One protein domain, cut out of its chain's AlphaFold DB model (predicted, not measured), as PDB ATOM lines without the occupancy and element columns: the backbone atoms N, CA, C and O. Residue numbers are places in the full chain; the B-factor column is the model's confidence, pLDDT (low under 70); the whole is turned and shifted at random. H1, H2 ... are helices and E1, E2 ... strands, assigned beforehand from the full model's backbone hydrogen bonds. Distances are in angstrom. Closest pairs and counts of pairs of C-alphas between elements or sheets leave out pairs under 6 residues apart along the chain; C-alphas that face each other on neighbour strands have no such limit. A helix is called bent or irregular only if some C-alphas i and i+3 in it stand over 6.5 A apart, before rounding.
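This is residues 11 to 147 and 198 to 236 of the 238 residues of an uncharacterized protein of Chitinophagaceae bacterium (UniProt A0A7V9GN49). Three long helices, H1, H2 and H5, lie side by side in a somewhat splayed bundle, and a small four-stranded sheet stands at the flank of this bundle, with H4 crossing one face of the sheet and packing on H2. The tip of the helical hairpin of H1 and H2, residues 28 to 33, sticks out alone, and the short helices H3 and H6 each pack on H5. The printed part has 176 residues with six named helices and four named strands, in the order H1 H2 H3 E1 H4 E2 E3 E4 H5 H6. The sheet has the order E1 E4 E3 E2, all antiparallel, and the class is mixed, helices and strands. The whole is compact, with a radius of gyration of the C-alphas of 16.1 A and spans of 49 by 45 by 26 A.

H1, residues 11 to 30, and H2, residues 37 to 58, form a helical hairpin; they touch at a shallow tilt of 19 degrees, opposite ways, and their closest C-alphas, of Ala 16 and Leu 48, are 6.5 A apart. H2 has a kink of 26 degrees near residue 44. With H5, residues 204 to 222, they make a bundle, a group of helices side by side. H5 is the hub, touching four other helices. It touches H1 at a tilt of 36 degrees, only just steep, opposite ways, closest at the C-alphas of Ala 13 and Ser 219, 4.2 A. It touches H2 at a steep tilt of 41 degrees, the same way, closest at those of Leu 45 and Thr 211, 5.3 A. H3, residues 76 to 79, touches residues 206 to 213 of H5, with the C-alphas of Trp 79 and Leu 210 closest at 4.8 A. H4, residues 98 to 110, touches residues 46 to 53 of H2 at a steep tilt of 62 degrees, opposite ways, closest at the C-alphas of Leu 49 and Arg 106, 5.6 A. The sheet holds E1, residues 86 to 89, E2, residues 125 to 129, E3, residues 137 to 142, and E4, residues 198 to 202. H4 is on it at a height over the sheet of 8.0 A and runs across the strands, at 87 degrees to E3 on the local plane. H4 and H5 on one face of the sheet make two layers, helices and sheet; H2 only grazes the sheet with residues 38 to 42. E1 and E4 pair with N 87 and O 199 at 2.8 A, E4 and E3 with N 140 and O 200 at 2.9 A, and the hairpin E2 and E3 with N 127 and O 139 at 3.0 A. H6, residues 233 to 236, touches H5, closest at the C-alphas of Ser 216 and Ile 233, 5.6 A, and only just touches H1, with 3 pairs of C-alphas within 8 A, closest at those of Arg 17 and Leu 236, 6.4 A. Every O i to N i+4 pair is within hydrogen-bond range in H1 and H4, against 17 of 18 in H2 and 12 of 15 in H5; H3 and H6 are too short for such a pair.

H1 begins at C-alpha 11, (-3.476, 0.892, 50.549), and is 28.5 A long. H2 is 31.3 A long, H4 17.9 A and E3 16.5 A. H5 begins at C-alpha 204, (-17.804, 1.088, 26.528), and is 28.2 A long; it is irregular, with C-alphas 218 and 221 7.1 A apart. H6 ends at C-alpha 236, (-16.148, 8.563, 45.305).

The two C-alphas farthest apart, of Thr 118 and Lys 224, are 48.8 A apart. Residues 148 to 197 are not printed, and C-alphas 147 and 198 are 15.0 A apart across the cut. The links H2 to H3 and H4 to E2 are long. The mean pLDDT of the printed part is 83.2, and residues 29 to 36, 59 to 62 and 221 to 236 are under 70.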
ATOM      1  N   ILE A  11      -4.253   0.548  51.755       79.31
ATOM      2  CA  ILE A  11      -3.476   0.892  50.549       79.31
ATOM      3  C   ILE A  11      -4.276   0.569  49.280       79.31
ATOM      4  O   ILE A  11      -4.384   1.398  48.374       79.31
ATOM      5  N   GLN A  12      -4.867  -0.626  49.215       82.56
ATOM      6  CA  GLN A  12      -5.685  -1.075  48.086       82.56
ATOM      7  C   GLN A  12      -6.919  -0.189  47.922       82.56
ATOM      8  O   GLN A  12      -7.307   0.136  46.798       82.56
ATOM      9  N   ALA A  13      -7.510   0.217  49.044       83.06
ATOM     10  CA  ALA A  13      -8.688   1.055  49.056       83.06
ATOM     11  C   ALA A  13      -8.388   2.499  48.607       83.06
ATOM     12  O   ALA A  13      -9.134   3.038  47.786       83.06
ATOM     13  N   ASP A  14      -7.281   3.115  49.055       84.12
ATOM     14  CA  ASP A  14      -6.862   4.454  48.589       84.12
ATOM     15  C   ASP A  14      -6.489   4.440  47.108       84.12
ATOM     16  O   ASP A  14      -6.890   5.338  46.364       84.12
ATOM     17  N   LEU A  15      -5.816   3.384  46.645       88.81
ATOM     18  CA  LEU A  15      -5.558   3.186  45.222       88.81
ATOM     19  C   LEU A  15      -6.870   3.121  44.426       88.81
ATOM     20  O   LEU A  15      -7.023   3.855  43.451       88.81
ATOM     21  N   ALA A  16      -7.831   2.296  44.852       89.69
ATOM     22  CA  ALA A  16      -9.125   2.180  44.182       89.69
ATOM     23  C   ALA A  16      -9.873   3.522  44.132       89.69
ATOM     24  O   ALA A  16     -10.384   3.905  43.076       89.69
ATOM     25  N   ARG A  17      -9.867   4.277  45.236       88.38
ATOM     26  CA  ARG A  17     -10.462   5.618  45.306       88.38
ATOM     27  C   ARG A  17      -9.809   6.578  44.310       88.38
ATOM     28  O   ARG A  17     -10.515   7.238  43.551       88.38
ATOM     29  N   ARG A  18      -8.474   6.652  44.281       89.00
ATOM     30  CA  ARG A  18      -7.734   7.532  43.355       89.00
ATOM     31  C   ARG A  18      -8.003   7.177  41.900       89.00
ATOM     32  O   ARG A  18      -8.236   8.080  41.103       89.00
ATOM     33  N   LEU A  19      -8.020   5.888  41.564       91.56
ATOM     34  CA  LEU A  19      -8.353   5.422  40.217       91.56
ATOM     35  C   LEU A  19      -9.782   5.820  39.817       91.56
ATOM     36  O   LEU A  19      -9.987   6.292  38.701       91.56
ATOM     37  N   GLY A  20     -10.747   5.717  40.737       88.69
ATOM     38  CA  GLY A  20     -12.111   6.207  40.520       88.69
ATOM     39  C   GLY A  20     -12.185   7.723  40.290       88.69
ATOM     40  O   GLY A  20     -12.911   8.175  39.407       88.69
ATOM     41  N   ILE A  21     -11.403   8.517  41.032       87.62
ATOM     42  CA  ILE A  21     -11.316   9.977  40.839       87.62
ATOM     43  C   ILE A  21     -10.720  10.317  39.471       87.62
ATOM     44  O   ILE A  21     -11.273  11.164  38.771       87.62
ATOM     45  N   VAL A  22      -9.630   9.651  39.073       88.25
ATOM     46  CA  VAL A  22      -9.006   9.838  37.751       88.25
ATOM     47  C   VAL A  22     -10.010   9.534  36.646       88.25
ATOM     48  O   VAL A  22     -10.163  10.338  35.731       88.25
ATOM     49  N   LEU A  23     -10.744   8.424  36.761       86.31
ATOM     50  CA  LEU A  23     -11.772   8.052  35.794       86.31
ATOM     51  C   LEU A  23     -12.874   9.121  35.703       86.31
ATOM     52  O   LEU A  23     -13.235   9.527  34.601       86.31
ATOM     53  N   LYS A  24     -13.330   9.651  36.851       83.19
ATOM     54  CA  LYS A  24     -14.325  10.739  36.923       83.19
ATOM     55  C   LYS A  24     -13.850  12.010  36.245       83.19
ATOM     56  O   LYS A  24     -14.586  12.597  35.455       83.19
ATOM     57  N   GLN A  25     -12.631  12.437  36.546       81.75
ATOM     58  CA  GLN A  25     -12.042  13.628  35.940       81.75
ATOM     59  C   GLN A  25     -11.884  13.456  34.429       81.75
ATOM     60  O   GLN A  25     -12.242  14.358  33.677       81.75
ATOM     61  N   TYR A  26     -11.418  12.285  33.995       78.19
ATOM     62  CA  TYR A  26     -11.227  11.970  32.586       78.19
ATOM     63  C   TYR A  26     -12.555  11.961  31.818       78.19
ATOM     64  O   TYR A  26     -12.654  12.595  30.773       78.19
ATOM     65  N   HIS A  27     -13.597  11.333  32.376       76.19
ATOM     66  CA  HIS A  27     -14.932  11.299  31.776       76.19
ATOM     67  C   HIS A  27     -15.538  12.705  31.632       76.19
ATOM     68  O   HIS A  27     -16.049  13.052  30.574       76.19
ATOM     69  N   ILE A  28     -15.419  13.558  32.659       75.12
ATOM     70  CA  ILE A  28     -15.923  14.944  32.615       75.12
ATOM     71  C   ILE A  28     -15.175  15.788  31.572       75.12
ATOM     72  O   ILE A  28     -15.791  16.593  30.877       75.12
ATOM     73  N   GLN A  29     -13.854  15.621  31.454       69.19
ATOM     74  CA  GLN A  29     -13.024  16.396  30.523       69.19
ATOM     75  C   GLN A  29     -13.180  15.960  29.056       69.19
ATOM     76  O   GLN A  29     -12.979  16.776  28.163       69.19
ATOM     77  N   LEU A  30     -13.546  14.702  28.787       60.03
ATOM     78  CA  LEU A  30     -13.642  14.153  27.427       60.03
ATOM     79  C   LEU A  30     -14.974  14.368  26.717       60.03
ATOM     80  O   LEU A  30     -15.045  14.133  25.511       60.03
ATOM     81  N   ILE A  31     -15.993  14.892  27.400       53.75
ATOM     82  CA  ILE A  31     -17.241  15.318  26.744       53.75
ATOM     83  C   ILE A  31     -16.955  16.368  25.634       53.75
ATOM     84  O   ILE A  31     -17.800  16.595  24.773       53.75
ATOM     85  N   SER A  32     -15.742  16.948  25.567       46.56
ATOM     86  CA  SER A  32     -15.320  17.887  24.518       46.56
ATOM     87  C   SER A  32     -14.457  17.334  23.366       46.56
ATOM     88  O   SER A  32     -14.194  18.095  22.436       46.56
ATOM     89  N   SER A  33     -13.986  16.077  23.359       46.75
ATOM     90  CA  SER A  33     -13.136  15.574  22.252       46.75
ATOM     91  C   SER A  33     -13.168  14.051  22.104       46.75
ATOM     92  O   SER A  33     -12.952  13.328  23.069       46.75
ATOM     93  N   GLU A  34     -13.397  13.547  20.892       53.06
ATOM     94  CA  GLU A  34     -13.547  12.114  20.621       53.06
ATOM     95  C   GLU A  34     -12.331  11.247  21.049       53.06
ATOM     96  O   GLU A  34     -11.240  11.372  20.500       53.06
ATOM     97  N   LYS A  35     -12.609  10.282  21.947       60.38
ATOM     98  CA  LYS A  35     -12.041   8.911  22.071       60.38
ATOM     99  C   LYS A  35     -10.593   8.710  22.558       60.38
ATOM    100  O   LYS A  35      -9.666   8.857  21.785       60.38
ATOM    101  N   TYR A  36     -10.457   8.140  23.769       62.38
ATOM    102  CA  TYR A  36      -9.556   7.022  24.185       62.38
ATOM    103  C   TYR A  36     -10.055   6.335  25.487       62.38
ATOM    104  O   TYR A  36      -9.323   5.605  26.160       62.38
ATOM    105  N   GLU A  37     -11.321   6.552  25.858       74.06
ATOM    106  CA  GLU A  37     -11.876   6.196  27.170       74.06
ATOM    107  C   GLU A  37     -11.814   4.701  27.478       74.06
ATOM    108  O   GLU A  37     -11.444   4.314  28.583       74.06
ATOM    109  N   VAL A  38     -12.073   3.852  26.483       82.44
ATOM    110  CA  VAL A  38     -12.078   2.398  26.672       82.44
ATOM    111  C   VAL A  38     -10.695   1.875  27.054       82.44
ATOM    112  O   VAL A  38     -10.590   1.053  27.957       82.44
ATOM    113  N   SER A  39      -9.622   2.369  26.433       84.88
ATOM    114  CA  SER A  39      -8.259   1.917  26.739       84.88
ATOM    115  C   SER A  39      -7.835   2.291  28.163       84.88
ATOM    116  O   SER A  39      -7.237   1.469  28.868       84.88
ATOM    117  N   LEU A  40      -8.177   3.506  28.614       87.00
ATOM    118  CA  LEU A  40      -7.950   3.916  30.002       87.00
ATOM    119  C   LEU A  40      -8.785   3.062  30.961       87.00
ATOM    120  O   LEU A  40      -8.239   2.541  31.935       87.00
ATOM    121  N   CYS A  41     -10.075   2.874  30.665       89.12
ATOM    122  CA  CYS A  41     -10.958   2.050  31.484       89.12
ATOM    123  C   CYS A  41     -10.421   0.628  31.616       89.12
ATOM    124  O   CYS A  41     -10.325   0.137  32.729       89.12
ATOM    125  N   LEU A  42     -10.006  -0.019  30.521       90.62
ATOM    126  CA  LEU A  42      -9.450  -1.377  30.551       90.62
ATOM    127  C   LEU A  42      -8.188  -1.465  31.420       90.62
ATOM    128  O   LEU A  42      -8.032  -2.423  32.177       90.62
ATOM    129  N   SER A  43      -7.323  -0.449  31.354       90.62
ATOM    130  CA  SER A  43      -6.100  -0.383  32.163       90.62
ATOM    131  C   SER A  43      -6.417  -0.257  33.657       90.62
ATOM    132  O   SER A  43      -5.882  -1.005  34.475       90.62
ATOM    133  N   ILE A  44      -7.338   0.644  34.016       93.38
ATOM    134  CA  ILE A  44      -7.803   0.822  35.400       93.38
ATOM    135  C   ILE A  44      -8.527  -0.441  35.889       93.38
ATOM    136  O   ILE A  44      -8.275  -0.925  36.994       93.38
ATOM    137  N   LEU A  45      -9.402  -0.997  35.052       94.81
ATOM    138  CA  LEU A  45     -10.194  -2.184  35.336       94.81
ATOM    139  C   LEU A  45      -9.297  -3.384  35.651       94.81
ATOM    140  O   LEU A  45      -9.568  -4.095  36.614       94.81
ATOM    141  N   GLN A  46      -8.201  -3.590  34.914       93.75
ATOM    142  CA  GLN A  46      -7.245  -4.666  35.196       93.75
ATOM    143  C   GLN A  46      -6.673  -4.578  36.623       93.75
ATOM    144  O   GLN A  46      -6.585  -5.598  37.321       93.75
ATOM    145  N   THR A  47      -6.326  -3.373  37.085       93.06
ATOM    146  CA  THR A  47      -5.853  -3.140  38.458       93.06
ATOM    147  C   THR A  47      -6.960  -3.394  39.480       93.06
ATOM    148  O   THR A  47      -6.753  -4.145  40.434       93.06
ATOM    149  N   LEU A  48      -8.153  -2.829  39.269       94.44
ATOM    150  CA  LEU A  48      -9.279  -2.977  40.198       94.44
ATOM    151  C   LEU A  48      -9.744  -4.432  40.315       94.44
ATOM    152  O   LEU A  48      -9.955  -4.920  41.420       94.44
ATOM    153  N   LEU A  49      -9.842  -5.158  39.203       95.00
ATOM    154  CA  LEU A  49     -10.201  -6.575  39.201       95.00
ATOM    155  C   LEU A  49      -9.170  -7.425  39.946       95.00
ATOM    156  O   LEU A  49      -9.547  -8.346  40.667       95.00
ATOM    157  N   THR A  50      -7.878  -7.117  39.801       91.75
ATOM    158  CA  THR A  50      -6.821  -7.808  40.551       91.75
ATOM    159  C   THR A  50      -6.991  -7.579  42.050       91.75
ATOM    160  O   THR A  50      -7.074  -8.551  42.799       91.75
ATOM    161  N   ASN A  51      -7.166  -6.323  42.476       89.12
ATOM    162  CA  ASN A  51      -7.416  -5.986  43.880       89.12
ATOM    163  C   ASN A  51      -8.693  -6.649  44.413       89.12
ATOM    164  O   ASN A  51      -8.699  -7.160  45.529       89.12
ATOM    165  N   CYS A  52      -9.762  -6.681  43.615       89.75
ATOM    166  CA  CYS A  52     -11.024  -7.311  43.986       89.75
ATOM    167  C   CYS A  52     -10.872  -8.815  44.193       89.75
ATOM    168  O   CYS A  52     -11.328  -9.343  45.203       89.75
ATOM    169  N   VAL A  53     -10.210  -9.514  43.267       88.88
ATOM    170  CA  VAL A  53      -9.979 -10.961  43.380       88.88
ATOM    171  C   VAL A  53      -9.087 -11.289  44.573       88.88
ATOM    172  O   VAL A  53      -9.371 -12.240  45.299       88.88
ATOM    173  N   GLU A  54      -8.041 -10.501  44.816       83.94
ATOM    174  CA  GLU A  54      -7.189 -10.678  45.993       83.94
ATOM    175  C   GLU A  54      -7.950 -10.439  47.298       83.94
ATOM    176  O   GLU A  54      -7.844 -11.251  48.216       83.94
ATOM    177  N   LEU A  55      -8.755  -9.374  47.367       80.75
ATOM    178  CA  LEU A  55      -9.610  -9.083  48.516       80.75
ATOM    179  C   LEU A  55     -10.561 -10.256  48.793       80.75
ATOM    180  O   LEU A  55     -10.585 -10.764  49.910       80.75
ATOM    181  N   MET A  56     -11.270 -10.742  47.769       80.31
ATOM    182  CA  MET A  56     -12.185 -11.882  47.895       80.31
ATOM    183  C   MET A  56     -11.489 -13.154  48.385       80.31
ATOM    184  O   MET A  56     -12.052 -13.880  49.194       80.31
ATOM    185  N   ASN A  57     -10.260 -13.420  47.933       79.75
ATOM    186  CA  ASN A  57      -9.505 -14.595  48.370       79.75
ATOM    187  C   ASN A  57      -8.979 -14.473  49.815       79.75
ATOM    188  O   ASN A  57      -8.750 -15.491  50.465       79.75
ATOM    189  N   ASN A  58      -8.743 -13.252  50.305       72.50
ATOM    190  CA  ASN A  58      -8.155 -13.004  51.627       72.50
ATOM    191  C   ASN A  58      -9.202 -12.870  52.743       72.50
ATOM    192  O   ASN A  58      -8.877 -13.031  53.922       72.50
ATOM    193  N   LEU A  59     -10.450 -12.561  52.400       68.44
ATOM    194  CA  LEU A  59     -11.525 -12.427  53.372       68.44
ATOM    195  C   LEU A  59     -11.962 -13.811  53.863       68.44
ATOM    196  O   LEU A  59     -12.660 -14.547  53.177       68.44
ATOM    197  N   LYS A  60     -11.552 -14.153  55.090       56.62
ATOM    198  CA  LYS A  60     -11.850 -15.447  55.734       56.62
ATOM    199  C   LYS A  60     -13.345 -15.674  56.010       56.62
ATOM    200  O   LYS A  60     -13.758 -16.814  56.183       56.62
ATOM    201  N   THR A  61     -14.138 -14.604  56.068       58.34
ATOM    202  CA  THR A  61     -15.576 -14.623  56.378       58.34
ATOM    203  C   THR A  61     -16.281 -13.524  55.588       58.34
ATOM    204  O   THR A  61     -16.520 -12.434  56.109       58.34
ATOM    205  N   ILE A  62     -16.576 -13.780  54.312       66.56
ATOM    206  CA  ILE A  62     -17.556 -12.978  53.576       66.56
ATOM    207  C   ILE A  62     -18.928 -13.577  53.854       66.56
ATOM    208  O   ILE A  62     -19.141 -14.769  53.656       66.56
ATOM    209  N   ASP A  63     -19.859 -12.745  54.298       70.44
ATOM    210  CA  ASP A  63     -21.271 -13.098  54.271       70.44
ATOM    211  C   ASP A  63     -21.779 -12.965  52.826       70.44
ATOM    212  O   ASP A  63     -22.094 -11.871  52.352       70.44
ATOM    213  N   GLU A  64     -21.803 -14.088  52.106       74.00
ATOM    214  CA  GLU A  64     -22.243 -14.150  50.707       74.00
ATOM    215  C   GLU A  64     -23.682 -13.647  50.521       74.00
ATOM    216  O   GLU A  64     -24.008 -13.124  49.458       74.00
ATOM    217  N   GLN A  65     -24.540 -13.731  51.547       71.75
ATOM    218  CA  GLN A  65     -25.930 -13.274  51.440       71.75
ATOM    219  C   GLN A  65     -26.033 -11.752  51.346       71.75
ATOM    220  O   GLN A  65     -26.959 -11.220  50.734       71.75
ATOM    221  N   SER A  66     -25.086 -11.037  51.951       72.19
ATOM    222  CA  SER A  66     -25.116  -9.578  52.022       72.19
ATOM    223  C   SER A  66     -24.097  -8.892  51.117       72.19
ATOM    224  O   SER A  66     -24.214  -7.688  50.880       72.19
ATOM    225  N   ASN A  67     -23.135  -9.636  50.567       81.50
ATOM    226  CA  ASN A  67     -22.148  -9.090  49.652       81.50
ATOM    227  C   ASN A  67     -22.703  -9.005  48.211       81.50
ATOM    228  O   ASN A  67     -23.031 -10.029  47.608       81.50
ATOM    229  N   PRO A  68     -22.743  -7.809  47.596       85.75
ATOM    230  CA  PRO A  68     -23.323  -7.604  46.274       85.75
ATOM    231  C   PRO A  68     -22.556  -8.266  45.125       85.75
ATOM    232  O   PRO A  68     -23.080  -8.310  44.016       85.75
ATOM    233  N   LEU A  69     -21.339  -8.772  45.353       88.25
ATOM    234  CA  LEU A  69     -20.637  -9.591  44.364       88.25
ATOM    235  C   LEU A  69     -21.230 -11.001  44.233       88.25
ATOM    236  O   LEU A  69     -21.102 -11.616  43.178       88.25
ATOM    237  N   TYR A  70     -21.877 -11.506  45.283       89.12
ATOM    238  CA  TYR A  70     -22.424 -12.865  45.355       89.12
ATOM    239  C   TYR A  70     -23.938 -12.904  45.113       89.12
ATOM    240  O   TYR A  70     -24.533 -13.977  45.061       89.12
ATOM    241  N   GLN A  71     -24.560 -11.739  44.929       87.25
ATOM    242  CA  GLN A  71     -25.988 -11.628  44.660       87.25
ATOM    243  C   GLN A  71     -26.341 -12.123  43.253       87.25
ATOM    244  O   GLN A  71     -25.587 -11.950  42.292       87.25
ATOM    245  N   PHE A  72     -27.517 -12.738  43.165       86.00
ATOM    246  CA  PHE A  72     -28.154 -13.183  41.936       86.00
ATOM    247  C   PHE A  72     -29.650 -12.811  41.984       86.00
ATOM    248  O   PHE A  72     -30.271 -13.052  43.024       86.00
ATOM    249  N   PRO A  73     -30.250 -12.266  40.906       90.62
ATOM    250  CA  PRO A  73     -29.630 -11.934  39.618       90.62
ATOM    251  C   PRO A  73     -28.633 -10.767  39.719       90.62
ATOM    252  O   PRO A  73     -28.619 -10.025  40.701       90.62
ATOM    253  N   ILE A  74     -27.776 -10.628  38.704       93.44
ATOM    254  CA  ILE A  74     -26.826  -9.514  38.604       93.44
ATOM    255  C   ILE A  74     -27.607  -8.222  38.340       93.44
ATOM    256  O   ILE A  74     -28.441  -8.188  37.443       93.44
ATOM    257  N   ASP A  75     -27.328  -7.168  39.108       92.75
ATOM    258  CA  ASP A  75     -27.908  -5.839  38.895       92.75
ATOM    259  C   ASP A  75     -27.114  -5.069  37.813       92.75
ATOM    260  O   ASP A  75     -25.994  -4.615  38.095       92.75
ATOM    261  N   PRO A  76     -27.661  -4.885  36.593       93.69
ATOM    262  CA  PRO A  76     -26.966  -4.181  35.519       93.69
ATOM    263  C   PRO A  76     -26.783  -2.691  35.801       93.69
ATOM    264  O   PRO A  76     -25.791  -2.121  35.350       93.69
ATOM    265  N   ALA A  77     -27.668  -2.055  36.577       90.62
ATOM    266  CA  ALA A  77     -27.499  -0.650  36.953       90.62
ATOM    267  C   ALA A  77     -26.291  -0.468  37.882       90.62
ATOM    268  O   ALA A  77     -25.642   0.577  37.886       90.62
ATOM    269  N   LYS A  78     -25.964  -1.509  38.652       90.69
ATOM    270  CA  LYS A  78     -24.815  -1.525  39.551       90.69
ATOM    271  C   LYS A  78     -23.533  -1.953  38.860       90.69
ATOM    272  O   LYS A  78     -22.496  -1.359  39.120       90.69
ATOM    273  N   TRP A  79     -23.561  -2.986  38.025       94.50
ATOM    274  CA  TRP A  79     -22.332  -3.595  37.499       94.50
ATOM    275  C   TRP A  79     -22.073  -3.309  36.021       94.50
ATOM    276  O   TRP A  79     -20.983  -3.599  35.537       94.50
ATOM    277  N   GLY A  80     -23.029  -2.706  35.312       94.00
ATOM    278  CA  GLY A  80     -22.928  -2.403  33.884       94.00
ATOM    279  C   GLY A  80     -23.157  -3.609  32.976       94.00
ATOM    280  O   GLY A  80     -22.989  -3.486  31.763       94.00
ATOM    281  N   PHE A  81     -23.503  -4.768  33.537       96.00
ATOM    282  CA  PHE A  81     -23.764  -5.990  32.792       96.00
ATOM    283  C   PHE A  81     -24.787  -6.882  33.495       96.00
ATOM    284  O   PHE A  81     -24.951  -6.807  34.712       96.00
ATOM    285  N   ASP A  82     -25.424  -7.749  32.720       95.06
ATOM    286  CA  ASP A  82     -26.311  -8.814  33.180       95.06
ATOM    287  C   ASP A  82     -26.056 -10.111  32.389       95.06
ATOM    288  O   ASP A  82     -25.019 -10.281  31.738       95.06
ATOM    289  N   GLU A  83     -26.996 -11.055  32.460       92.19
ATOM    290  CA  GLU A  83     -26.885 -12.324  31.750       92.19
ATOM    291  C   GLU A  83     -26.928 -12.185  30.219       92.19
ATOM    292  O   GLU A  83     -26.334 -12.999  29.512       92.19
ATOM    293  N   ASN A  84     -27.563 -11.135  29.689       94.75
ATOM    294  CA  ASN A  84     -27.687 -10.910  28.248       94.75
ATOM    295  C   ASN A  84     -26.350 -10.521  27.607       94.75
ATOM    296  O   ASN A  84     -26.180 -10.643  26.394       94.75
ATOM    297  N   ASN A  85     -25.383 -10.059  28.404       96.75
ATOM    298  CA  ASN A  85     -24.030  -9.778  27.927       96.75
ATOM    299  C   ASN A  85     -23.196 -11.046  27.691       96.75
ATOM    300  O   ASN A  85     -22.125 -10.966  27.081       96.75
ATOM    301  N   ILE A  86     -23.634 -12.204  28.187       95.75
ATOM    302  CA  ILE A  86     -22.875 -13.452  28.119       95.75
ATOM    303  C   ILE A  86     -23.212 -14.168  26.823       95.75
ATOM    304  O   ILE A  86     -24.346 -14.566  26.578       95.75
ATOM    305  N   ILE A  87     -22.190 -14.379  26.005       95.00
ATOM    306  CA  ILE A  87     -22.330 -15.023  24.700       95.00
ATOM    307  C   ILE A  87     -22.214 -16.541  24.839       95.00
ATOM    308  O   ILE A  87     -22.930 -17.291  24.177       95.00
ATOM    309  N   VAL A  88     -21.301 -17.003  25.700       94.19
ATOM    310  CA  VAL A  88     -21.034 -18.425  25.942       94.19
ATOM    311  C   VAL A  88     -20.701 -18.633  27.414       94.19
ATOM    312  O   VAL A  88     -19.865 -17.923  27.970       94.19
ATOM    313  N   ASN A  89     -21.299 -19.650  28.031       94.25
ATOM    314  CA  ASN A  89     -20.874 -20.157  29.329       94.25
ATOM    315  C   ASN A  89     -21.009 -21.684  29.365       94.25
ATOM    316  O   ASN A  89     -22.116 -22.211  29.439       94.25
ATOM    317  N   THR A  90     -19.885 -22.398  29.306       94.06
ATOM    318  CA  THR A  90     -19.855 -23.867  29.430       94.06
ATOM    319  C   THR A  90     -19.414 -24.340  30.819       94.06
ATOM    320  O   THR A  90     -19.242 -25.540  31.039       94.06
ATOM    321  N   PHE A  91     -19.237 -23.420  31.773       93.31
ATOM    322  CA  PHE A  91     -18.963 -23.766  33.164       93.31
ATOM    323  C   PHE A  91     -20.248 -24.238  33.852       93.31
ATOM    324  O   PHE A  91     -21.291 -23.596  33.772       93.31
ATOM    325  N   SER A  92     -20.164 -25.346  34.586       89.81
ATOM    326  CA  SER A  92     -21.271 -25.841  35.405       89.81
ATOM    327  C   SER A  92     -21.291 -25.122  36.749       89.81
ATOM    328  O   SER A  92     -20.595 -25.517  37.682       89.81
ATOM    329  N   GLN A  93     -22.076 -24.052  36.844       83.25
ATOM    330  CA  GLN A  93     -22.198 -23.219  38.040       83.25
ATOM    331  C   GLN A  93     -23.681 -23.052  38.421       83.25
ATOM    332  O   GLN A  93     -24.490 -22.843  37.523       83.25
ATOM    333  N   PRO A  94     -24.054 -23.102  39.718       75.12
ATOM    334  CA  PRO A  94     -25.462 -23.005  40.134       75.12
ATOM    335  C   PRO A  94     -26.130 -21.669  39.779       75.12
ATOM    336  O   PRO A  94     -27.294 -21.637  39.398       75.12
ATOM    337  N   SER A  95     -25.385 -20.572  39.913       85.12
ATOM    338  CA  SER A  95     -25.800 -19.206  39.588       85.12
ATOM    339  C   SER A  95     -24.596 -18.424  39.081       85.12
ATOM    340  O   SER A  95     -23.478 -18.623  39.573       85.12
ATOM    341  N   LEU A  96     -24.792 -17.543  38.104       89.44
ATOM    342  CA  LEU A  96     -23.728 -16.670  37.637       89.44
ATOM    343  C   LEU A  96     -23.820 -15.322  38.351       89.44
ATOM    344  O   LEU A  96     -24.651 -14.482  38.033       89.44
ATOM    345  N   THR A  97     -22.965 -15.143  39.348       93.25
ATOM    346  CA  THR A  97     -22.879 -13.927  40.159       93.25
ATOM    347  C   THR A  97     -21.841 -12.963  39.582       93.25
ATOM    348  O   THR A  97     -20.978 -13.358  38.788       93.25
ATOM    349  N   THR A  98     -21.864 -11.699  40.017       94.00
ATOM    350  CA  THR A  98     -20.852 -10.700  39.635       94.00
ATOM    351  C   THR A  98     -19.434 -11.176  39.946       94.00
ATOM    352  O   THR A  98     -18.530 -10.960  39.146       94.00
ATOM    353  N   GLU A  99     -19.233 -11.858  41.076       92.81
ATOM    354  CA  GLU A  99     -17.949 -12.430  41.488       92.81
ATOM    355  C   GLU A  99     -17.343 -13.334  40.408       92.81
ATOM    356  O   GLU A  99     -16.174 -13.177  40.034       92.81
ATOM    357  N   LYS A 100     -18.162 -14.224  39.844       93.19
ATOM    358  CA  LYS A 100     -17.732 -15.188  38.828       93.19
ATOM    359  C   LYS A 100     -17.373 -14.479  37.531       93.19
ATOM    360  O   LYS A 100     -16.310 -14.739  36.962       93.19
ATOM    361  N   VAL A 101     -18.200 -13.522  37.106       95.38
ATOM    362  CA  VAL A 101     -17.913 -12.696  35.924       95.38
ATOM    363  C   VAL A 101     -16.624 -11.895  36.121       95.38
ATOM    364  O   VAL A 101     -15.745 -11.934  35.263       95.38
ATOM    365  N   VAL A 102     -16.446 -11.254  37.281       95.31
ATOM    366  CA  VAL A 102     -15.227 -10.518  37.657       95.31
ATOM    367  C   VAL A 102     -13.990 -11.408  37.554       95.31
ATOM    368  O   VAL A 102     -12.989 -10.988  36.969       95.31
ATOM    369  N   ARG A 103     -14.039 -12.656  38.041       94.75
ATOM    370  CA  ARG A 103     -12.919 -13.601  37.892       94.75
ATOM    371  C   ARG A 103     -12.631 -13.938  36.434       94.75
ATOM    372  O   ARG A 103     -11.460 -13.957  36.044       94.75
ATOM    373  N   HIS A 104     -13.659 -14.179  35.625       95.38
ATOM    374  CA  HIS A 104     -13.478 -14.487  34.208       95.38
ATOM    375  C   HIS A 104     -12.893 -13.307  33.426       95.38
ATOM    376  O   HIS A 104     -11.919 -13.502  32.694       95.38
ATOM    377  N   VAL A 105     -13.408 -12.092  33.638       96.69
ATOM    378  CA  VAL A 105     -12.902 -10.855  33.020       96.69
ATOM    379  C   VAL A 105     -11.472 -10.562  33.485       96.69
ATOM    380  O   VAL A 105     -10.603 -10.259  32.667       96.69
ATOM    381  N   ARG A 106     -11.168 -10.743  34.778       95.69
ATOM    382  CA  ARG A 106      -9.799 -10.622  35.310       95.69
ATOM    383  C   ARG A 106      -8.844 -11.580  34.608       95.69
ATOM    384  O   ARG A 106      -7.724 -11.198  34.268       95.69
ATOM    385  N   ASN A 107      -9.266 -12.831  34.425       93.50
ATOM    386  CA  ASN A 107      -8.462 -13.852  33.763       93.50
ATOM    387  C   ASN A 107      -8.205 -13.486  32.290       93.50
ATOM    388  O   ASN A 107      -7.064 -13.538  31.842       93.50
ATOM    389  N   ALA A 108      -9.237 -13.030  31.577       94.62
ATOM    390  CA  ALA A 108      -9.137 -12.530  30.207       94.62
ATOM    391  C   ALA A 108      -8.123 -11.375  30.071       94.62
ATOM    392  O   ALA A 108      -7.246 -11.417  29.209       94.62
ATOM    393  N   LEU A 109      -8.188 -10.376  30.957       92.50
ATOM    394  CA  LEU A 109      -7.276  -9.223  30.954       92.50
ATOM    395  C   LEU A 109      -5.833  -9.583  31.335       92.50
ATOM    396  O   LEU A 109      -4.891  -8.983  30.827       92.50
ATOM    397  N   SER A 110      -5.643 -10.568  32.217       88.69
ATOM    398  CA  SER A 110      -4.310 -10.980  32.689       88.69
ATOM    399  C   SER A 110      -3.541 -11.838  31.680       88.69
ATOM    400  O   SER A 110      -2.326 -11.994  31.805       88.69
ATOM    401  N   HIS A 111      -4.233 -12.410  30.696       84.06
ATOM    402  CA  HIS A 111      -3.657 -13.317  29.707       84.06
ATOM    403  C   HIS A 111      -4.026 -12.874  28.287       84.06
ATOM    404  O   HIS A 111      -4.751 -13.593  27.601       84.06
ATOM    405  N   PRO A 112      -3.546 -11.707  27.815       76.12
ATOM    406  CA  PRO A 112      -3.820 -11.266  26.456       76.12
ATOM    407  C   PRO A 112      -3.181 -12.244  25.465       76.12
ATOM    408  O   PRO A 112      -1.960 -12.330  25.338       76.12
ATOM    409  N   THR A 113      -4.013 -13.014  24.767       79.88
ATOM    410  CA  THR A 113      -3.591 -13.846  23.636       79.88
ATOM    411  C   THR A 113      -4.174 -13.295  22.343       79.88
ATOM    412  O   THR A 113      -5.125 -12.512  22.351       79.88
ATOM    413  N   LYS A 114      -3.604 -13.695  21.203       79.31
ATOM    414  CA  LYS A 114      -4.158 -13.345  19.895       79.31
ATOM    415  C   LYS A 114      -5.445 -14.142  19.669       79.31
ATOM    416  O   LYS A 114      -5.391 -15.280  19.206       79.31
ATOM    417  N   ILE A 115      -6.589 -13.540  19.988       81.12
ATOM    418  CA  ILE A 115      -7.903 -14.148  19.758       81.12
ATOM    419  C   ILE A 115      -8.173 -14.216  18.254       81.12
ATOM    420  O   ILE A 115      -8.135 -13.207  17.551       81.12
ATOM    421  N   GLN A 116      -8.481 -15.415  17.766       78.88
ATOM    422  CA  GLN A 116      -8.974 -15.634  16.410       78.88
ATOM    423  C   GLN A 116     -10.488 -15.835  16.465       78.88
ATOM    424  O   GLN A 116     -10.956 -16.904  16.846       78.88
ATOM    425  N   LEU A 117     -11.259 -14.812  16.086       75.62
ATOM    426  CA  LEU A 117     -12.727 -14.841  16.167       75.62
ATOM    427  C   LEU A 117     -13.373 -15.923  15.282       75.62
ATOM    428  O   LEU A 117     -14.479 -16.370  15.575       75.62
ATOM    429  N   THR A 118     -12.678 -16.345  14.223       76.56
ATOM    430  CA  THR A 118     -13.113 -17.391  13.286       76.56
ATOM    431  C   THR A 118     -12.832 -18.811  13.781       76.56
ATOM    432  O   THR A 118     -13.385 -19.765  13.235       76.56
ATOM    433  N   SER A 119     -11.985 -18.975  14.802       75.00
ATOM    434  CA  SER A 119     -11.711 -20.278  15.407       75.00
ATOM    435  C   SER A 119     -12.890 -20.719  16.274       75.00
ATOM    436  O   SER A 119     -13.457 -19.919  17.021       75.00
ATOM    437  N   LYS A 120     -13.224 -22.016  16.225       71.25
ATOM    438  CA  LYS A 120     -14.150 -22.635  17.190       71.25
ATOM    439  C   LYS A 120     -13.568 -22.660  18.607       71.25
ATOM    440  O   LYS A 120     -14.312 -22.645  19.579       71.25
ATOM    441  N   GLU A 121     -12.244 -22.688  18.717       77.31
ATOM    442  CA  GLU A 121     -11.508 -22.742  19.976       77.31
ATOM    443  C   GLU A 121     -10.974 -21.343  20.295       77.31
ATOM    444  O   GLU A 121      -9.979 -20.896  19.714       77.31
ATOM    445  N   ARG A 122     -11.665 -20.625  21.189       84.62
ATOM    446  CA  ARG A 122     -11.277 -19.268  21.586       84.62
ATOM    447  C   ARG A 122     -10.385 -19.299  22.823       84.62
ATOM    448  O   ARG A 122     -10.778 -19.786  23.882       84.62
ATOM    449  N   THR A 123      -9.165 -18.789  22.687       90.44
ATOM    450  CA  THR A 123      -8.189 -18.705  23.778       90.44
ATOM    451  C   THR A 123      -8.550 -17.620  24.786       90.44
ATOM    452  O   THR A 123      -9.223 -16.648  24.457       90.44
ATOM    453  N   THR A 124      -8.063 -17.768  26.024       93.31
ATOM    454  CA  THR A 124      -8.214 -16.731  27.060       93.31
ATOM    455  C   THR A 124      -7.602 -15.410  26.589       93.31
ATOM    456  O   THR A 124      -6.478 -15.415  26.092       93.31
ATOM    457  N   GLY A 125      -8.309 -14.294  26.747       93.75
ATOM    458  CA  GLY A 125      -7.846 -12.968  26.333       93.75
ATOM    459  C   GLY A 125      -8.997 -11.980  26.194       93.75
ATOM    460  O   GLY A 125     -10.135 -12.293  26.539       93.75
ATOM    461  N   TYR A 126      -8.730 -10.813  25.610       93.69
ATOM    462  CA  TYR A 126      -9.779  -9.885  25.191       93.69
ATOM    463  C   TYR A 126      -9.470  -9.260  23.828       93.69
ATOM    464  O   TYR A 126      -8.315  -9.221  23.399       93.69
ATOM    465  N   ILE A 127     -10.510  -8.802  23.132       91.81
ATOM    466  CA  ILE A 127     -10.406  -8.121  21.837       91.81
ATOM    467  C   ILE A 127     -11.487  -7.046  21.722       91.81
ATOM    468  O   ILE A 127     -12.601  -7.214  22.216       91.81
ATOM    469  N   THR A 128     -11.159  -5.935  21.070       90.19
ATOM    470  CA  THR A 128     -12.116  -4.880  20.733       90.19
ATOM    471  C   THR A 128     -12.805  -5.208  19.409       90.19
ATOM    472  O   THR A 128     -12.169  -5.683  18.468       90.19
ATOM    473  N   LYS A 129     -14.112  -4.964  19.324       88.19
ATOM    474  CA  LYS A 129     -14.889  -5.055  18.085       88.19
ATOM    475  C   LYS A 129     -15.414  -3.676  17.720       88.19
ATOM    476  O   LYS A 129     -15.830  -2.916  18.601       88.19
ATOM    477  N   SER A 130     -15.369  -3.378  16.431       84.19
ATOM    478  CA  SER A 130     -15.958  -2.174  15.874       84.19
ATOM    479  C   SER A 130     -16.071  -2.271  14.362       84.19
ATOM    480  O   SER A 130     -15.150  -2.782  13.719       84.19
ATOM    481  N   ASP A 131     -17.151  -1.712  13.825       80.06
ATOM    482  CA  ASP A 131     -17.308  -1.442  12.394       80.06
ATOM    483  C   ASP A 131     -16.851  -0.013  12.029       80.06
ATOM    484  O   ASP A 131     -16.815   0.374  10.859       80.06
ATOM    485  N   THR A 132     -16.459   0.781  13.031       78.62
ATOM    486  CA  THR A 132     -16.025   2.179  12.916       78.62
ATOM    487  C   THR A 132     -14.637   2.395  13.548       78.62
ATOM    488  O   THR A 132     -14.086   1.502  14.189       78.62
ATOM    489  N   PRO A 133     -14.028   3.594  13.440       75.25
ATOM    490  CA  PRO A 133     -12.800   3.915  14.180       75.25
ATOM    491  C   PRO A 133     -12.968   3.956  15.712       75.25
ATOM    492  O   PRO A 133     -11.982   4.060  16.437       75.25
ATOM    493  N   SER A 134     -14.206   3.934  16.219       78.50
ATOM    494  CA  SER A 134     -14.498   3.813  17.655       78.50
ATOM    495  C   SER A 134     -14.264   2.397  18.156       78.50
ATOM    496  O   SER A 134     -14.136   1.484  17.361       78.50
ATOM    497  N   ILE A 135     -14.271   2.176  19.468       84.12
ATOM    498  CA  ILE A 135     -14.504   0.836  20.022       84.12
ATOM    499  C   ILE A 135     -15.987   0.752  20.386       84.12
ATOM    500  O   ILE A 135     -16.457   1.574  21.167       84.12
ATOM    501  N   GLU A 136     -16.711  -0.225  19.842       87.50
ATOM    502  CA  GLU A 136     -18.150  -0.408  20.095       87.50
ATOM    503  C   GLU A 136     -18.419  -1.478  21.148       87.50
ATOM    504  O   GLU A 136     -19.340  -1.352  21.957       87.50
ATOM    505  N   LYS A 137     -17.600  -2.534  21.154       92.12
ATOM    506  CA  LYS A 137     -17.680  -3.635  22.114       92.12
ATOM    507  C   LYS A 137     -16.290  -4.132  22.485       92.12
ATOM    508  O   LYS A 137     -15.345  -4.052  21.698       92.12
ATOM    509  N   VAL A 138     -16.182  -4.724  23.666       93.69
ATOM    510  CA  VAL A 138     -15.019  -5.503  24.090       93.69
ATOM    511  C   VAL A 138     -15.490  -6.899  24.459       93.69
ATOM    512  O   VAL A 138     -16.376  -7.067  25.295       93.69
ATOM    513  N   LEU A 139     -14.894  -7.896  23.812       94.81
ATOM    514  CA  LEU A 139     -15.138  -9.305  24.080       94.81
ATOM    515  C   LEU A 139     -14.055  -9.821  25.025       94.81
ATOM    516  O   LEU A 139     -12.872  -9.761  24.688       94.81
ATOM    517  N   PHE A 140     -14.461 -10.364  26.169       96.50
ATOM    518  CA  PHE A 140     -13.581 -11.027  27.128       96.50
ATOM    519  C   PHE A 140     -13.818 -12.531  27.086       96.50
ATOM    520  O   PHE A 140     -14.962 -12.980  27.144       96.50
ATOM    521  N   ILE A 141     -12.736 -13.300  27.015       95.81
ATOM    522  CA  ILE A 141     -12.773 -14.755  26.884       95.81
ATOM    523  C   ILE A 141     -11.944 -15.376  28.000       95.81
ATOM    524  O   ILE A 141     -10.767 -15.057  28.180       95.81
ATOM    525  N   SER A 142     -12.554 -16.301  28.732       94.69
ATOM    526  CA  SER A 142     -11.910 -17.125  29.748       94.69
ATOM    527  C   SER A 142     -12.016 -18.588  29.336       94.69
ATOM    528  O   SER A 142     -13.088 -19.183  29.407       94.69
ATOM    529  N   SER A 143     -10.903 -19.161  28.889       93.62
ATOM    530  CA  SER A 143     -10.822 -20.540  28.405       93.62
ATOM    531  C   SER A 143      -9.600 -21.228  29.020       93.62
ATOM    532  O   SER A 143      -8.510 -21.233  28.431       93.62
ATOM    533  N   PRO A 144      -9.717 -21.727  30.267       91.62
ATOM    534  CA  PRO A 144      -8.585 -22.257  31.019       91.62
ATOM    535  C   PRO A 144      -8.076 -23.588  30.467       91.62
ATOM    536  O   PRO A 144      -6.952 -23.973  30.792       91.62
ATOM    537  N   ASP A 145      -8.864 -24.284  29.649       91.75
ATOM    538  CA  ASP A 145      -8.530 -25.614  29.131       91.75
ATOM    539  C   ASP A 145      -7.779 -25.561  27.793       91.75
ATOM    540  O   ASP A 145      -7.355 -26.599  27.288       91.75
ATOM    541  N   LEU A 146      -7.551 -24.363  27.244       89.19
ATOM    542  CA  LEU A 146      -6.748 -24.139  26.044       89.19
ATOM    543  C   LEU A 146      -5.388 -23.519  26.390       89.19
ATOM    544  O   LEU A 146      -5.220 -22.821  27.395       89.19
ATOM    545  N   ASN A 147      -4.383 -23.774  25.555       84.06
ATOM    546  CA  ASN A 147      -3.114 -23.050  25.597       84.06
ATOM    547  C   ASN A 147      -3.182 -21.755  24.765       84.06
ATOM    548  O   ASN A 147      -4.121 -21.541  24.005       84.06
ATOM    549  N   PHE A 198     -15.957 -19.189  28.937       95.75
ATOM    550  CA  PHE A 198     -16.805 -18.084  29.349       95.75
ATOM    551  C   PHE A 198     -16.507 -16.901  28.437       95.75
ATOM    552  O   PHE A 198     -15.347 -16.500  28.308       95.75
ATOM    553  N   GLU A 199     -17.542 -16.349  27.820       95.62
ATOM    554  CA  GLU A 199     -17.454 -15.219  26.908       95.62
ATOM    555  C   GLU A 199     -18.488 -14.172  27.276       95.62
ATOM    556  O   GLU A 199     -19.683 -14.460  27.324       95.62
ATOM    557  N   ILE A 200     -18.022 -12.946  27.484       97.50
ATOM    558  CA  ILE A 200     -18.874 -11.797  27.771       97.50
ATOM    559  C   ILE A 200     -18.504 -10.646  26.849       97.50
ATOM    560  O   ILE A 200     -17.322 -10.358  26.632       97.50
ATOM    561  N   GLU A 201     -19.520  -9.993  26.302       96.81
ATOM    562  CA  GLU A 201     -19.372  -8.835  25.439       96.81
ATOM    563  C   GLU A 201     -19.950  -7.590  26.115       96.81
ATOM    564  O   GLU A 201     -21.144  -7.503  26.412       96.81
ATOM    565  N   LEU A 202     -19.082  -6.607  26.352       95.75
ATOM    566  CA  LEU A 202     -19.423  -5.376  27.057       95.75
ATOM    567  C   LEU A 202     -19.289  -4.165  26.140       95.75
ATOM    568  O   LEU A 202     -18.360  -4.073  25.338       95.75
ATOM    569  N   SER A 203     -20.215  -3.222  26.280       93.12
ATOM    570  CA  SER A 203     -20.090  -1.899  25.663       93.12
ATOM    571  C   SER A 203     -19.072  -1.028  26.421       93.12
ATOM    572  O   SER A 203     -18.769  -1.316  27.583       93.12
ATOM    573  N   PRO A 204     -18.566   0.062  25.819       90.38
ATOM    574  CA  PRO A 204     -17.804   1.088  26.528       90.38
ATOM    575  C   PRO A 204     -18.476   1.562  27.824       90.38
ATOM    576  O   PRO A 204     -17.823   1.627  28.861       90.38
ATOM    577  N   GLU A 205     -19.785   1.813  27.788       89.00
ATOM    578  CA  GLU A 205     -20.571   2.258  28.945       89.00
ATOM    579  C   GLU A 205     -20.652   1.184  30.040       89.00
ATOM    580  O   GLU A 205     -20.485   1.473  31.228       89.00
ATOM    581  N   SER A 206     -20.822  -0.080  29.644       93.38
ATOM    582  CA  SER A 206     -20.784  -1.229  30.553       93.38
ATOM    583  C   SER A 206     -19.433  -1.342  31.264       93.38
ATOM    584  O   SER A 206     -19.379  -1.558  32.473       93.38
ATOM    585  N   ILE A 207     -18.332  -1.166  30.525       93.19
ATOM    586  CA  ILE A 207     -16.968  -1.205  31.073       93.19
ATOM    587  C   ILE A 207     -16.748  -0.035  32.029       93.19
ATOM    588  O   ILE A 207     -16.187  -0.229  33.109       93.19
ATOM    589  N   LEU A 208     -17.196   1.165  31.659       90.31
ATOM    590  CA  LEU A 208     -17.110   2.357  32.495       90.31
ATOM    591  C   LEU A 208     -17.853   2.149  33.821       90.31
ATOM    592  O   LEU A 208     -17.272   2.335  34.893       90.31
ATOM    593  N   THR A 209     -19.100   1.681  33.749       91.38
ATOM    594  CA  THR A 209     -19.943   1.380  34.915       91.38
ATOM    595  C   THR A 209     -19.283   0.338  35.814       91.38
ATOM    596  O   THR A 209     -19.105   0.582  37.006       91.38
ATOM    597  N   LEU A 210     -18.820  -0.781  35.245       94.88
ATOM    598  CA  LEU A 210     -18.098  -1.814  35.989       94.88
ATOM    599  C   LEU A 210     -16.862  -1.249  36.701       94.88
ATOM    600  O   LEU A 210     -16.622  -1.537  37.876       94.88
ATOM    601  N   THR A 211     -16.084  -0.425  35.999       93.88
ATOM    602  CA  THR A 211     -14.847   0.166  36.523       93.88
ATOM    603  C   THR A 211     -15.141   1.101  37.697       93.88
ATOM    604  O   THR A 211     -14.502   0.980  38.745       93.88
ATOM    605  N   TYR A 212     -16.142   1.980  37.585       91.00
ATOM    606  CA  TYR A 212     -16.563   2.839  38.698       91.00
ATOM    607  C   TYR A 212     -17.095   2.054  39.886       91.00
ATOM    608  O   TYR A 212     -16.749   2.354  41.030       91.00
ATOM    609  N   SER A 213     -17.927   1.048  39.634       91.50
ATOM    610  CA  SER A 213     -18.536   0.260  40.698       91.50
ATOM    611  C   SER A 213     -17.502  -0.539  41.471       91.50
ATOM    612  O   SER A 213     -17.555  -0.563  42.698       91.50
ATOM    613  N   LEU A 214     -16.498  -1.098  40.790       93.12
ATOM    614  CA  LEU A 214     -15.356  -1.728  41.452       93.12
ATOM    615  C   LEU A 214     -14.517  -0.714  42.233       93.12
ATOM    616  O   LEU A 214     -14.157  -0.995  43.373       93.12
ATOM    617  N   ALA A 215     -14.239   0.468  41.675       91.94
ATOM    618  CA  ALA A 215     -13.516   1.517  42.398       91.94
ATOM    619  C   ALA A 215     -14.255   1.922  43.686       91.94
ATOM    620  O   ALA A 215     -13.647   2.027  44.750       91.94
ATOM    621  N   SER A 216     -15.579   2.082  43.606       87.69
ATOM    622  CA  SER A 216     -16.430   2.438  44.743       87.69
ATOM    623  C   SER A 216     -16.445   1.323  45.788       87.69
ATOM    624  O   SER A 216     -16.134   1.566  46.954       87.69
ATOM    625  N   TYR A 217     -16.713   0.090  45.356       87.19
ATOM    626  CA  TYR A 217     -16.739  -1.094  46.210       87.19
ATOM    627  C   TYR A 217     -15.414  -1.307  46.958       87.19
ATOM    628  O   TYR A 217     -15.407  -1.535  48.170       87.19
ATOM    629  N   LEU A 218     -14.284  -1.170  46.261       87.00
ATOM    630  CA  LEU A 218     -12.952  -1.369  46.833       87.00
ATOM    631  C   LEU A 218     -12.473  -0.200  47.692       87.00
ATOM    632  O   LEU A 218     -11.598  -0.405  48.524       87.00
ATOM    633  N   SER A 219     -13.036   1.000  47.536       83.94
ATOM    634  CA  SER A 219     -12.700   2.158  48.378       83.94
ATOM    635  C   SER A 219     -13.341   2.117  49.774       83.94
ATOM    636  O   SER A 219     -12.925   2.855  50.666       83.94
ATOM    637  N   HIS A 220     -14.323   1.236  49.995       72.94
ATOM    638  CA  HIS A 220     -15.071   1.138  51.252       72.94
ATOM    639  C   HIS A 220     -14.223   0.913  52.525       72.94
ATOM    640  O   HIS A 220     -14.593   1.484  53.552       72.94
ATOM    641  N   PRO A 221     -13.096   0.162  52.524       63.50
ATOM    642  CA  PRO A 221     -12.235   0.046  53.707       63.50
ATOM    643  C   PRO A 221     -11.689   1.390  54.224       63.50
ATOM    644  O   PRO A 221     -11.349   1.495  55.394       63.50
ATOM    645  N   LEU A 222     -11.637   2.443  53.394       54.12
ATOM    646  CA  LEU A 222     -11.270   3.795  53.854       54.12
ATOM    647  C   LEU A 222     -12.385   4.486  54.644       54.12
ATOM    648  O   LEU A 222     -12.135   5.478  55.321       54.12
ATOM    649  N   LEU A 223     -13.629   4.022  54.500       53.12
ATOM    650  CA  LEU A 223     -14.814   4.685  55.039       53.12
ATOM    651  C   LEU A 223     -15.279   4.083  56.379       53.12
ATOM    652  O   LEU A 223     -16.083   4.737  57.042       53.12
ATOM    653  N   LYS A 224     -14.816   2.869  56.752       56.00
ATOM    654  CA  LYS A 224     -15.086   2.082  57.989       56.00
ATOM    655  C   LYS A 224     -14.368   0.713  57.918       56.00
ATOM    656  O   LYS A 224     -13.760   0.400  56.900       56.00
ATOM    657  N   THR A 225     -14.503  -0.146  58.940       59.97
ATOM    658  CA  THR A 225     -14.239  -1.591  58.776       59.97
ATOM    659  C   THR A 225     -15.045  -2.135  57.589       59.97
ATOM    660  O   THR A 225     -16.222  -1.812  57.419       59.97
ATOM    661  N   TRP A 226     -14.403  -2.914  56.719       60.09
ATOM    662  CA  TRP A 226     -15.030  -3.385  55.488       60.09
ATOM    663  C   TRP A 226     -16.105  -4.434  55.786       60.09
ATOM    664  O   TRP A 226     -15.796  -5.531  56.243       60.09
ATOM    665  N   ASP A 227     -17.370  -4.090  55.539       59.12
ATOM    666  CA  ASP A 227     -18.524  -4.971  55.762       59.12
ATOM    667  C   ASP A 227     -19.101  -5.550  54.459       59.12
ATOM    668  O   ASP A 227     -20.009  -6.376  54.510       59.12
ATOM    669  N   GLY A 228     -18.589  -5.112  53.301       58.19
ATOM    670  CA  GLY A 228     -19.045  -5.515  51.970       58.19
ATOM    671  C   GLY A 228     -20.452  -5.032  51.592       58.19
ATOM    672  O   GLY A 228     -20.918  -5.375  50.509       58.19
ATOM    673  N   LYS A 229     -21.139  -4.244  52.433       59.75
ATOM    674  CA  LYS A 229     -22.596  -4.017  52.335       59.75
ATOM    675  C   LYS A 229     -22.983  -2.683  51.701       59.75
ATOM    676  O   LYS A 229     -23.943  -2.628  50.935       59.75
ATOM    677  N   ASN A 230     -22.265  -1.600  52.001       55.62
ATOM    678  CA  ASN A 230     -22.769  -0.240  51.771       55.62
ATOM    679  C   ASN A 230     -21.850   0.626  50.896       55.62
ATOM    680  O   ASN A 230     -21.212   1.547  51.398       55.62
ATOM    681  N   PHE A 231     -21.830   0.425  49.574       58.44
ATOM    682  CA  PHE A 231     -21.163   1.375  48.673       58.44
ATOM    683  C   PHE A 231     -22.163   2.235  47.895       58.44
ATOM    684  O   PHE A 231     -23.190   1.753  47.422       58.44
ATOM    685  N   LYS A 232     -21.857   3.531  47.779       57.41
ATOM    686  CA  LYS A 232     -22.590   4.484  46.940       57.41
ATOM    687  C   LYS A 232     -21.623   5.032  45.902       57.41
ATOM    688  O   LYS A 232     -20.657   5.699  46.271       57.41
ATOM    689  N   ILE A 233     -21.907   4.778  44.628       51.66
ATOM    690  CA  ILE A 233     -21.075   5.207  43.493       51.66
ATOM    691  C   ILE A 233     -20.850   6.731  43.528       51.66
ATOM    692  O   ILE A 233     -19.739   7.209  43.316       51.66
ATOM    693  N   GLU A 234     -21.871   7.488  43.940       53.78
ATOM    694  CA  GLU A 234     -21.855   8.954  44.064       53.78
ATOM    695  C   GLU A 234     -20.822   9.501  45.069       53.78
ATOM    696  O   GLU A 234     -20.413  10.656  44.966       53.78
ATOM    697  N   LYS A 235     -20.371   8.690  46.037       53.88
ATOM    698  CA  LYS A 235     -19.502   9.136  47.141       53.88
ATOM    699  C   LYS A 235     -18.002   9.077  46.850       53.88
ATOM    700  O   LYS A 235     -17.222   9.495  47.696       53.88
ATOM    701  N   LEU A 236     -17.574   8.609  45.676       54.06
ATOM    702  CA  LEU A 236     -16.148   8.563  45.305       54.06
ATOM    703  C   LEU A 236     -15.478   9.954  45.220       54.06
ATOM    704  O   LEU A 236     -14.261  10.029  45.064       54.06
TER     705      LEU A 236